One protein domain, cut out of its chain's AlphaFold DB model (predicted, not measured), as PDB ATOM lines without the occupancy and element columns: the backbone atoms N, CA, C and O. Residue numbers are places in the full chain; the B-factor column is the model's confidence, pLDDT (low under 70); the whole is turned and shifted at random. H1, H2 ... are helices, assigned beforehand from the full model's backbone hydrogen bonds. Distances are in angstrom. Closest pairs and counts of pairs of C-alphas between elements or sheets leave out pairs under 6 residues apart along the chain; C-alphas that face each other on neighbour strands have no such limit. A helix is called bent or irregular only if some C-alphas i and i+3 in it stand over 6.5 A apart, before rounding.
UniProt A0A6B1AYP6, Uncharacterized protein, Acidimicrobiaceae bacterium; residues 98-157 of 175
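Overview. This is residues 98 to 157 of the 175 residues of an uncharacterized protein of Acidimicrobiaceae bacterium (UniProt A0A6B1AYP6). This is a flat, rather open helical hairpin made of H2 and the much longer H3, with the short H1 at the end of the hairpin away from its loop. H3 runs through the middle of the whole, with H1 and H2 on one side of it and the small last helix H4 on the other, set off from H3 at the end of a link whose residues 147 to 151 stick out. The printed part has 60 residues with four named helices, in the order H1, H2, H3, H4, and no named strand; its class is all helix. It is only just loose, close to compact, with a radius of gyration of the C-alphas of 12.6 A, and its C-alphas span 35 by 29 by 14 A.

Arrangement. H1, residues 98 to 104, and H2, residues 106 to 114, meet only through their tight link of one residue, Glu 105. H3, residues 124 to 141, forms a helical hairpin with H2. The two touch, and their closest C-alphas, those of Phe 113 and Tyr 128, are 6.1 A apart. They run opposite ways at a shallow tilt of 34 degrees, only just short of steep. H3 touches H2 with its residues 128 to 136 alone. H1 and H3 only just touch, with 3 pairs of C-alphas within 8 A, and H3 does so with residues 139 to 140 alone. Their closest C-alphas are those of Ser 98 and Val 140, 5.5 A apart, and they run opposite ways at a steep tilt of 66 degrees. H4, residues 152 to 156, is apart from H1, H2 and H3. In H1, H2 and H4 every O i to N i+4 pair is within hydrogen-bond range; in H3 11 of 14 are.

Along the chain. H1 begins with C-alpha 98 at (167.833, 210.904, 189.176) and is 10.0 A from first to last C-alpha. H2 measures 12.2 A. H3, the longest helix, measures 24.3 A and begins with C-alpha 124 at (182.855, 193.394, 184.416). It is irregular: C-alphas 127 and 130 are 7.1 A apart. H4 measures 6.0 A and ends with C-alpha 156 at (179.152, 198.243, 203.014).

Size, cuts and confidence. The two C-alphas farthest apart are those of Val 120 and Glu 149, at 35.9 A. The printed part has no cut. The links from H2 to H3, of 9 residues, and from H3 to H4, of 10 residues, are short. Residues 147 to 152, of which 152 belongs to H4, stand free. The mean pLDDT of the printed part is 82.3, but residues 144 to 157 are under 70, and the mean of H4 is 43.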
ATOM      1  N   SER A  98     167.496 212.061 190.022       94.19
ATOM      2  CA  SER A  98     167.833 210.904 189.176       94.19
ATOM      3  C   SER A  98     167.709 211.202 187.682       94.19
ATOM      4  O   SER A  98     168.566 210.804 186.902       94.19
ATOM      5  N   GLY A  99     166.667 211.930 187.278       94.88
ATOM      6  CA  GLY A  99     166.453 212.296 185.885       94.88
ATOM      7  C   GLY A  99     167.526 213.245 185.366       94.88
ATOM      8  O   GLY A  99     167.967 213.089 184.232       94.88
ATOM      9  N   GLU A 100     167.967 214.195 186.193       94.25
ATOM     10  CA  GLU A 100     169.111 215.053 185.871       94.25
ATOM     11  C   GLU A 100     170.412 214.243 185.816       94.25
ATOM     12  O   GLU A 100     171.101 214.276 184.802       94.25
ATOM     13  N   PHE A 101     170.673 213.416 186.834       95.00
ATOM     14  CA  PHE A 101     171.844 212.537 186.892       95.00
ATOM     15  C   PHE A 101     171.994 211.681 185.625       95.00
ATOM     16  O   PHE A 101     173.050 211.665 184.999       95.00
ATOM     17  N   VAL A 102     170.924 211.000 185.201       95.44
ATOM     18  CA  VAL A 102     170.943 210.153 183.999       95.44
ATOM     19  C   VAL A 102     171.248 210.966 182.738       95.44
ATOM     20  O   VAL A 102     171.921 210.468 181.839       95.44
ATOM     21  N   LYS A 103     170.764 212.211 182.654       95.19
ATOM     22  CA  LYS A 103     170.952 213.065 181.474       95.19
ATOM     23  C   LYS A 103     172.358 213.639 181.368       95.19
ATOM     24  O   LYS A 103     172.836 213.796 180.248       95.19
ATOM     25  N   THR A 104     172.976 214.007 182.487       95.62
ATOM     26  CA  THR A 104     174.183 214.848 182.471       95.62
ATOM     27  C   THR A 104     175.399 214.222 183.142       95.62
ATOM     28  O   THR A 104     176.519 214.577 182.784       95.62
ATOM     29  N   GLU A 105     175.220 213.265 184.053       94.81
ATOM     30  CA  GLU A 105     176.299 212.760 184.915       94.81
ATOM     31  C   GLU A 105     176.594 211.267 184.722       94.81
ATOM     32  O   GLU A 105     177.748 210.861 184.840       94.81
ATOM     33  N   LEU A 106     175.593 210.447 184.382       95.94
ATOM     34  CA  LEU A 106     175.760 208.993 184.287       95.94
ATOM     35  C   LEU A 106     176.776 208.574 183.216       95.94
ATOM     36  O   LEU A 106     177.600 207.705 183.481       95.94
ATOM     37  N   VAL A 107     176.725 209.167 182.018       97.50
ATOM     38  CA  VAL A 107     177.654 208.809 180.929       97.50
ATOM     39  C   VAL A 107     179.098 209.195 181.282       97.50
ATOM     40  O   VAL A 107     179.942 208.304 181.260       97.50
ATOM     41  N   PRO A 108     179.398 210.437 181.719       96.31
ATOM     42  CA  PRO A 108     180.739 210.770 182.203       96.31
ATOM     43  C   PRO A 108     181.226 209.884 183.357       96.31
ATOM     44  O   PRO A 108     182.404 209.544 183.413       96.31
ATOM     45  N   LEU A 109     180.337 209.502 184.283       92.56
ATOM     46  CA  LEU A 109     180.682 208.608 185.390       92.56
ATOM     47  C   LEU A 109     181.025 207.197 184.894       92.56
ATOM     48  O   LEU A 109     181.988 206.594 185.364       92.56
ATOM     49  N   ALA A 110     180.248 206.679 183.945       96.44
ATOM     50  CA  ALA A 110     180.503 205.400 183.299       96.44
ATOM     51  C   ALA A 110     181.851 205.410 182.563       96.44
ATOM     52  O   ALA A 110     182.664 204.517 182.793       96.44
ATOM     53  N   ASP A 111     182.128 206.448 181.768       96.44
ATOM     54  CA  ASP A 111     183.407 206.611 181.067       96.44
ATOM     55  C   ASP A 111     184.581 206.654 182.060       96.44
ATOM     56  O   ASP A 111     185.573 205.953 181.884       96.44
ATOM     57  N   LEU A 112     184.431 207.376 183.176       92.44
ATOM     58  CA  LEU A 112     185.449 207.450 184.227       92.44
ATOM     59  C   LEU A 112     185.764 206.090 184.866       92.44
ATOM     60  O   LEU A 112     186.920 205.833 185.202       92.44
ATOM     61  N   PHE A 113     184.769 205.223 185.072       91.12
ATOM     62  CA  PHE A 113     185.021 203.864 185.564       91.12
ATOM     63  C   PHE A 113     185.615 202.963 184.480       91.12
ATOM     64  O   PHE A 113     186.452 202.115 184.788       91.12
ATOM     65  N   LEU A 114     185.221 203.150 183.221       93.88
ATOM     66  CA  LEU A 114     185.757 202.386 182.099       93.88
ATOM     67  C   LEU A 114     187.233 202.721 181.829       93.88
ATOM     68  O   LEU A 114     188.016 201.827 181.529       93.88
ATOM     69  N   ASP A 115     187.639 203.974 182.016       94.38
ATOM     70  CA  ASP A 115     189.034 204.410 181.870       94.38
ATOM     71  C   ASP A 115     189.972 203.831 182.952       94.38
ATOM     72  O   ASP A 115     191.195 203.897 182.821       94.38
ATOM     73  N   GLN A 116     189.424 203.261 184.034       89.50
ATOM     74  CA  GLN A 116     190.195 202.708 185.156       89.50
ATOM     75  C   GLN A 116     190.444 201.199 185.067       89.50
ATOM     76  O   GLN A 116     191.271 200.677 185.823       89.50
ATOM     77  N   VAL A 117     189.730 200.480 184.199       92.88
ATOM     78  CA  VAL A 117     189.878 199.025 184.064       92.88
ATOM     79  C   VAL A 117     190.924 198.663 183.008       92.88
ATOM     80  O   VAL A 117     191.245 199.458 182.128       92.88
ATOM     81  N   ASP A 118     191.487 197.453 183.094       92.69
ATOM     82  CA  ASP A 118     192.480 196.987 182.122       92.69
ATOM     83  C   ASP A 118     191.805 196.701 180.765       92.69
ATOM     84  O   ASP A 118     190.955 195.806 180.686       92.69
ATOM     85  N   PRO A 119     192.184 197.401 179.679       89.69
ATOM     86  CA  PRO A 119     191.588 197.196 178.362       89.69
ATOM     87  C   PRO A 119     191.865 195.805 177.766       89.69
ATOM     88  O   PRO A 119     191.204 195.415 176.804       89.69
ATOM     89  N   VAL A 120     192.834 195.051 178.298       92.38
ATOM     90  CA  VAL A 120     193.138 193.679 177.862       92.38
ATOM     91  C   VAL A 120     192.155 192.668 178.460       92.38
ATOM     92  O   VAL A 120     191.917 191.613 177.868       92.38
ATOM     93  N   GLY A 121     191.546 192.988 179.602       94.06
ATOM     94  CA  GLY A 121     190.538 192.153 180.237       94.06
ATOM     95  C   GLY A 121     190.356 192.474 181.715       94.06
ATOM     96  O   GLY A 121     191.318 192.651 182.457       94.06
ATOM     97  N   PHE A 122     189.102 192.493 182.153       95.88
ATOM     98  CA  PHE A 122     188.721 192.760 183.533       95.88
ATOM     99  C   PHE A 122     187.437 192.007 183.892       95.88
ATOM    100  O   PHE A 122     186.686 191.564 183.021       95.88
ATOM    101  N   ASP A 123     187.177 191.873 185.191       94.75
ATOM    102  CA  ASP A 123     185.886 191.394 185.685       94.75
ATOM    103  C   ASP A 123     184.856 192.527 185.584       94.75
ATOM    104  O   ASP A 123     184.938 193.512 186.325       94.75
ATOM    105  N   LEU A 124     183.892 192.389 184.668       95.50
ATOM    106  CA  LEU A 124     182.855 193.394 184.416       95.50
ATOM    107  C   LEU A 124     182.030 193.721 185.665       95.50
ATOM    108  O   LEU A 124     181.639 194.871 185.852       95.50
ATOM    109  N   MET A 125     181.760 192.735 186.520       93.94
ATOM    110  CA  MET A 125     180.951 192.941 187.715       93.94
ATOM    111  C   MET A 125     181.762 193.655 188.785       93.94
ATOM    112  O   MET A 125     181.384 194.751 189.202       93.94
ATOM    113  N   ALA A 126     182.888 193.060 189.177       89.50
ATOM    114  CA  ALA A 126     183.702 193.536 190.289       89.50
ATOM    115  C   ALA A 126     184.394 194.869 189.998       89.50
ATOM    116  O   ALA A 126     184.519 195.709 190.886       89.50
ATOM    117  N   SER A 127     184.840 195.070 188.755       89.31
ATOM    118  CA  SER A 127     185.680 196.219 188.402       89.31
ATOM    119  C   SER A 127     184.904 197.380 187.779       89.31
ATOM    120  O   SER A 127     185.460 198.468 187.690       89.31
ATOM    121  N   TYR A 128     183.647 197.182 187.358       92.44
ATOM    122  CA  TYR A 128     182.886 198.212 186.638       92.44
ATOM    123  C   TYR A 128     181.419 198.334 187.078       92.44
ATOM    124  O   TYR A 128     181.024 199.369 187.610       92.44
ATOM    125  N   ALA A 129     180.596 197.297 186.903       95.19
ATOM    126  CA  ALA A 129     179.146 197.411 187.089       95.19
ATOM    127  C   ALA A 129     178.755 197.688 188.548       95.19
ATOM    128  O   ALA A 129     177.915 198.549 188.821       95.19
ATOM    129  N   GLN A 130     179.387 196.983 189.490       91.75
ATOM    130  CA  GLN A 130     179.153 197.173 190.918       91.75
ATOM    131  C   GLN A 130     179.550 198.581 191.396       91.75
ATOM    132  O   GLN A 130     178.675 199.269 191.930       91.75
ATOM    133  N   PRO A 131     180.794 199.067 191.188       89.81
ATOM    134  CA  PRO A 131     181.171 200.411 191.623       89.81
ATOM    135  C   PRO A 131     180.368 201.515 190.918       89.81
ATOM    136  O   PRO A 131     179.963 202.468 191.582       89.81
ATOM    137  N   LEU A 132     180.044 201.365 189.626       94.00
ATOM    138  CA  LEU A 132     179.203 202.325 188.904       94.00
ATOM    139  C   LEU A 132     177.795 202.421 189.508       94.00
ATOM    140  O   LEU A 132     177.310 203.525 189.759       94.00
ATOM    141  N   SER A 133     177.136 201.286 189.762       93.88
ATOM    142  CA  SER A 133     175.795 201.262 190.364       93.88
ATOM    143  C   SER A 133     175.802 201.874 191.765       93.88
ATOM    144  O   SER A 133     174.909 202.644 192.121       93.88
ATOM    145  N   ALA A 134     176.822 201.534 192.550       88.94
ATOM    146  CA  ALA A 134     177.008 201.999 193.910       88.94
ATOM    147  C   ALA A 134     177.201 203.533 193.941       88.94
ATOM    148  O   ALA A 134     176.449 204.243 194.612       88.94
ATOM    149  N   ALA A 135     178.128 204.058 193.136       89.50
ATOM    150  CA  ALA A 135     178.380 205.494 193.017       89.50
ATOM    151  C   ALA A 135     177.155 206.260 192.490       89.50
ATOM    152  O   ALA A 135     176.801 207.305 193.036       89.50
ATOM    153  N   SER A 136     176.468 205.715 191.481       93.56
ATOM    154  CA  SER A 136     175.252 206.315 190.917       93.56
ATOM    155  C   SER A 136     174.176 206.513 191.984       93.56
ATOM    156  O   SER A 136     173.578 207.585 192.076       93.56
ATOM    157  N   LEU A 137     173.950 205.502 192.829       90.69
ATOM    158  CA  LEU A 137     172.973 205.596 193.909       90.69
ATOM    159  C   LEU A 137     173.389 206.641 194.953       90.69
ATOM    160  O   LEU A 137     172.562 207.470 195.333       90.69
ATOM    161  N   SER A 138     174.658 206.657 195.369       90.25
ATOM    162  CA  SER A 138     175.177 207.646 196.325       90.25
ATOM    163  C   SER A 138     175.012 209.082 195.824       90.25
ATOM    164  O   SER A 138     174.566 209.949 196.574       90.25
ATOM    165  N   ILE A 139     175.289 209.328 194.543       90.12
ATOM    166  CA  ILE A 139     175.130 210.638 193.899       90.12
ATOM    167  C   ILE A 139     173.653 211.058 193.840       90.12
ATOM    168  O   ILE A 139     173.311 212.203 194.147       90.12
ATOM    169  N   VAL A 140     172.754 210.136 193.475       91.56
ATOM    170  CA  VAL A 140     171.309 210.416 193.412       91.56
ATOM    171  C   VAL A 140     170.718 210.674 194.801       91.56
ATOM    172  O   VAL A 140     169.819 211.504 194.932       91.56
ATOM    173  N   LEU A 141     171.230 210.006 195.837       89.38
ATOM    174  CA  LEU A 141     170.813 210.207 197.225       89.38
ATOM    175  C   LEU A 141     171.467 211.427 197.897       89.38
ATOM    176  O   LEU A 141     171.065 211.784 199.003       89.38
ATOM    177  N   GLY A 142     172.446 212.074 197.254       87.62
ATOM    178  CA  GLY A 142     173.196 213.192 197.840       87.62
ATOM    179  C   GLY A 142     174.162 212.768 198.950       87.62
ATOM    180  O   GLY A 142     174.520 213.574 199.799       87.62
ATOM    181  N   LEU A 143     174.570 211.498 198.960       83.31
ATOM    182  CA  LEU A 143     175.524 210.933 199.921       83.31
ATOM    183  C   LEU A 143     176.981 211.092 199.463       83.31
ATOM    184  O   LEU A 143     177.891 210.696 200.181       83.31
ATOM    185  N   SER A 144     177.207 211.667 198.280       69.00
ATOM    186  CA  SER A 144     178.540 211.899 197.712       69.00
ATOM    187  C   SER A 144     179.375 212.932 198.475       69.00
ATOM    188  O   SER A 144     180.593 212.893 198.367       69.00
ATOM    189  N   ASP A 145     178.738 213.824 199.243       57.16
ATOM    190  CA  ASP A 145     179.409 214.896 200.002       57.16
ATOM    191  C   ASP A 145     179.753 214.491 201.448       57.16
ATOM    192  O   ASP A 145     180.305 215.292 202.205       57.16
ATOM    193  N   LEU A 146     179.418 213.264 201.866       53.22
ATOM    194  CA  LEU A 146     179.754 212.744 203.194       53.22
ATOM    195  C   LEU A 146     181.220 212.288 203.241       53.22
ATOM    196  O   LEU A 146     181.523 211.117 203.449       53.22
ATOM    197  N   ASP A 147     182.134 213.242 203.085       51.97
ATOM    198  CA  ASP A 147     183.520 213.115 203.525       51.97
ATOM    199  C   ASP A 147     183.561 213.321 205.048       51.97
ATOM    200  O   ASP A 147     183.594 214.458 205.522       51.97
ATOM    201  N   SER A 148     183.517 212.254 205.858       43.12
ATOM    202  CA  SER A 148     184.207 212.237 207.165       43.12
ATOM    203  C   SER A 148     184.166 210.885 207.894       43.12
ATOM    204  O   SER A 148     183.133 210.418 208.364       43.12
ATOM    205  N   GLU A 149     185.380 210.361 208.086       42.12
ATOM    206  CA  GLU A 149     185.885 209.586 209.235       42.12
ATOM    207  C   GLU A 149     185.568 208.087 209.346       42.12
ATOM    208  O   GLU A 149     186.430 207.353 209.818       42.12
ATOM    209  N   GLU A 150     184.451 207.577 208.833       45.56
ATOM    210  CA  GLU A 150     184.291 206.133 208.607       45.56
ATOM    211  C   GLU A 150     183.565 205.926 207.292       45.56
ATOM    212  O   GLU A 150     182.422 206.338 207.107       45.56
ATOM    213  N   ASP A 151     184.265 205.305 206.356       50.12
ATOM    214  CA  ASP A 151     183.812 205.072 205.000       50.12
ATOM    215  C   ASP A 151     182.711 204.002 205.007       50.12
ATOM    216  O   ASP A 151     182.929 202.839 204.672       50.12
ATOM    217  N   GLY A 152     181.522 204.359 205.497       43.72
ATOM    218  CA  GLY A 152     180.393 203.449 205.672       43.72
ATOM    219  C   GLY A 152     179.964 202.831 204.344       43.72
ATOM    220  O   GLY A 152     179.512 201.688 204.312       43.72
ATOM    221  N   PHE A 153     180.202 203.537 203.237       43.94
ATOM    222  CA  PHE A 153     179.970 203.016 201.899       43.94
ATOM    223  C   PHE A 153     181.039 202.006 201.464       43.94
ATOM    224  O   PHE A 153     180.670 200.923 201.018       43.94
ATOM    225  N   LYS A 154     182.341 202.270 201.672       43.38
ATOM    226  CA  LYS A 154     183.389 201.245 201.458       43.38
ATOM    227  C   LYS A 154     183.298 200.078 202.444       43.38
ATOM    228  O   LYS A 154     183.676 198.962 202.109       43.38
ATOM    229  N   THR A 155     182.754 200.301 203.637       41.66
ATOM    230  CA  THR A 155     182.489 199.255 204.635       41.66
ATOM    231  C   THR A 155     181.317 198.373 204.204       41.66
ATOM    232  O   THR A 155     181.368 197.155 204.362       41.66
ATOM    233  N   MET A 156     180.278 198.968 203.607       39.94
ATOM    234  CA  MET A 156     179.152 198.243 203.014       39.94
ATOM    235  C   MET A 156     179.512 197.595 201.667       39.94
ATOM    236  O   MET A 156     178.903 196.597 201.286       39.94
ATOM    237  N   TRP A 157     180.519 198.128 200.966       47.03
ATOM    238  CA  TRP A 157     180.969 197.659 199.659       47.03
ATOM    239  C   TRP A 157     182.507 197.753 199.488       47.03
ATOM    240  O   TRP A 157     183.017 198.732 198.935       47.03
TER     241      TRP A 157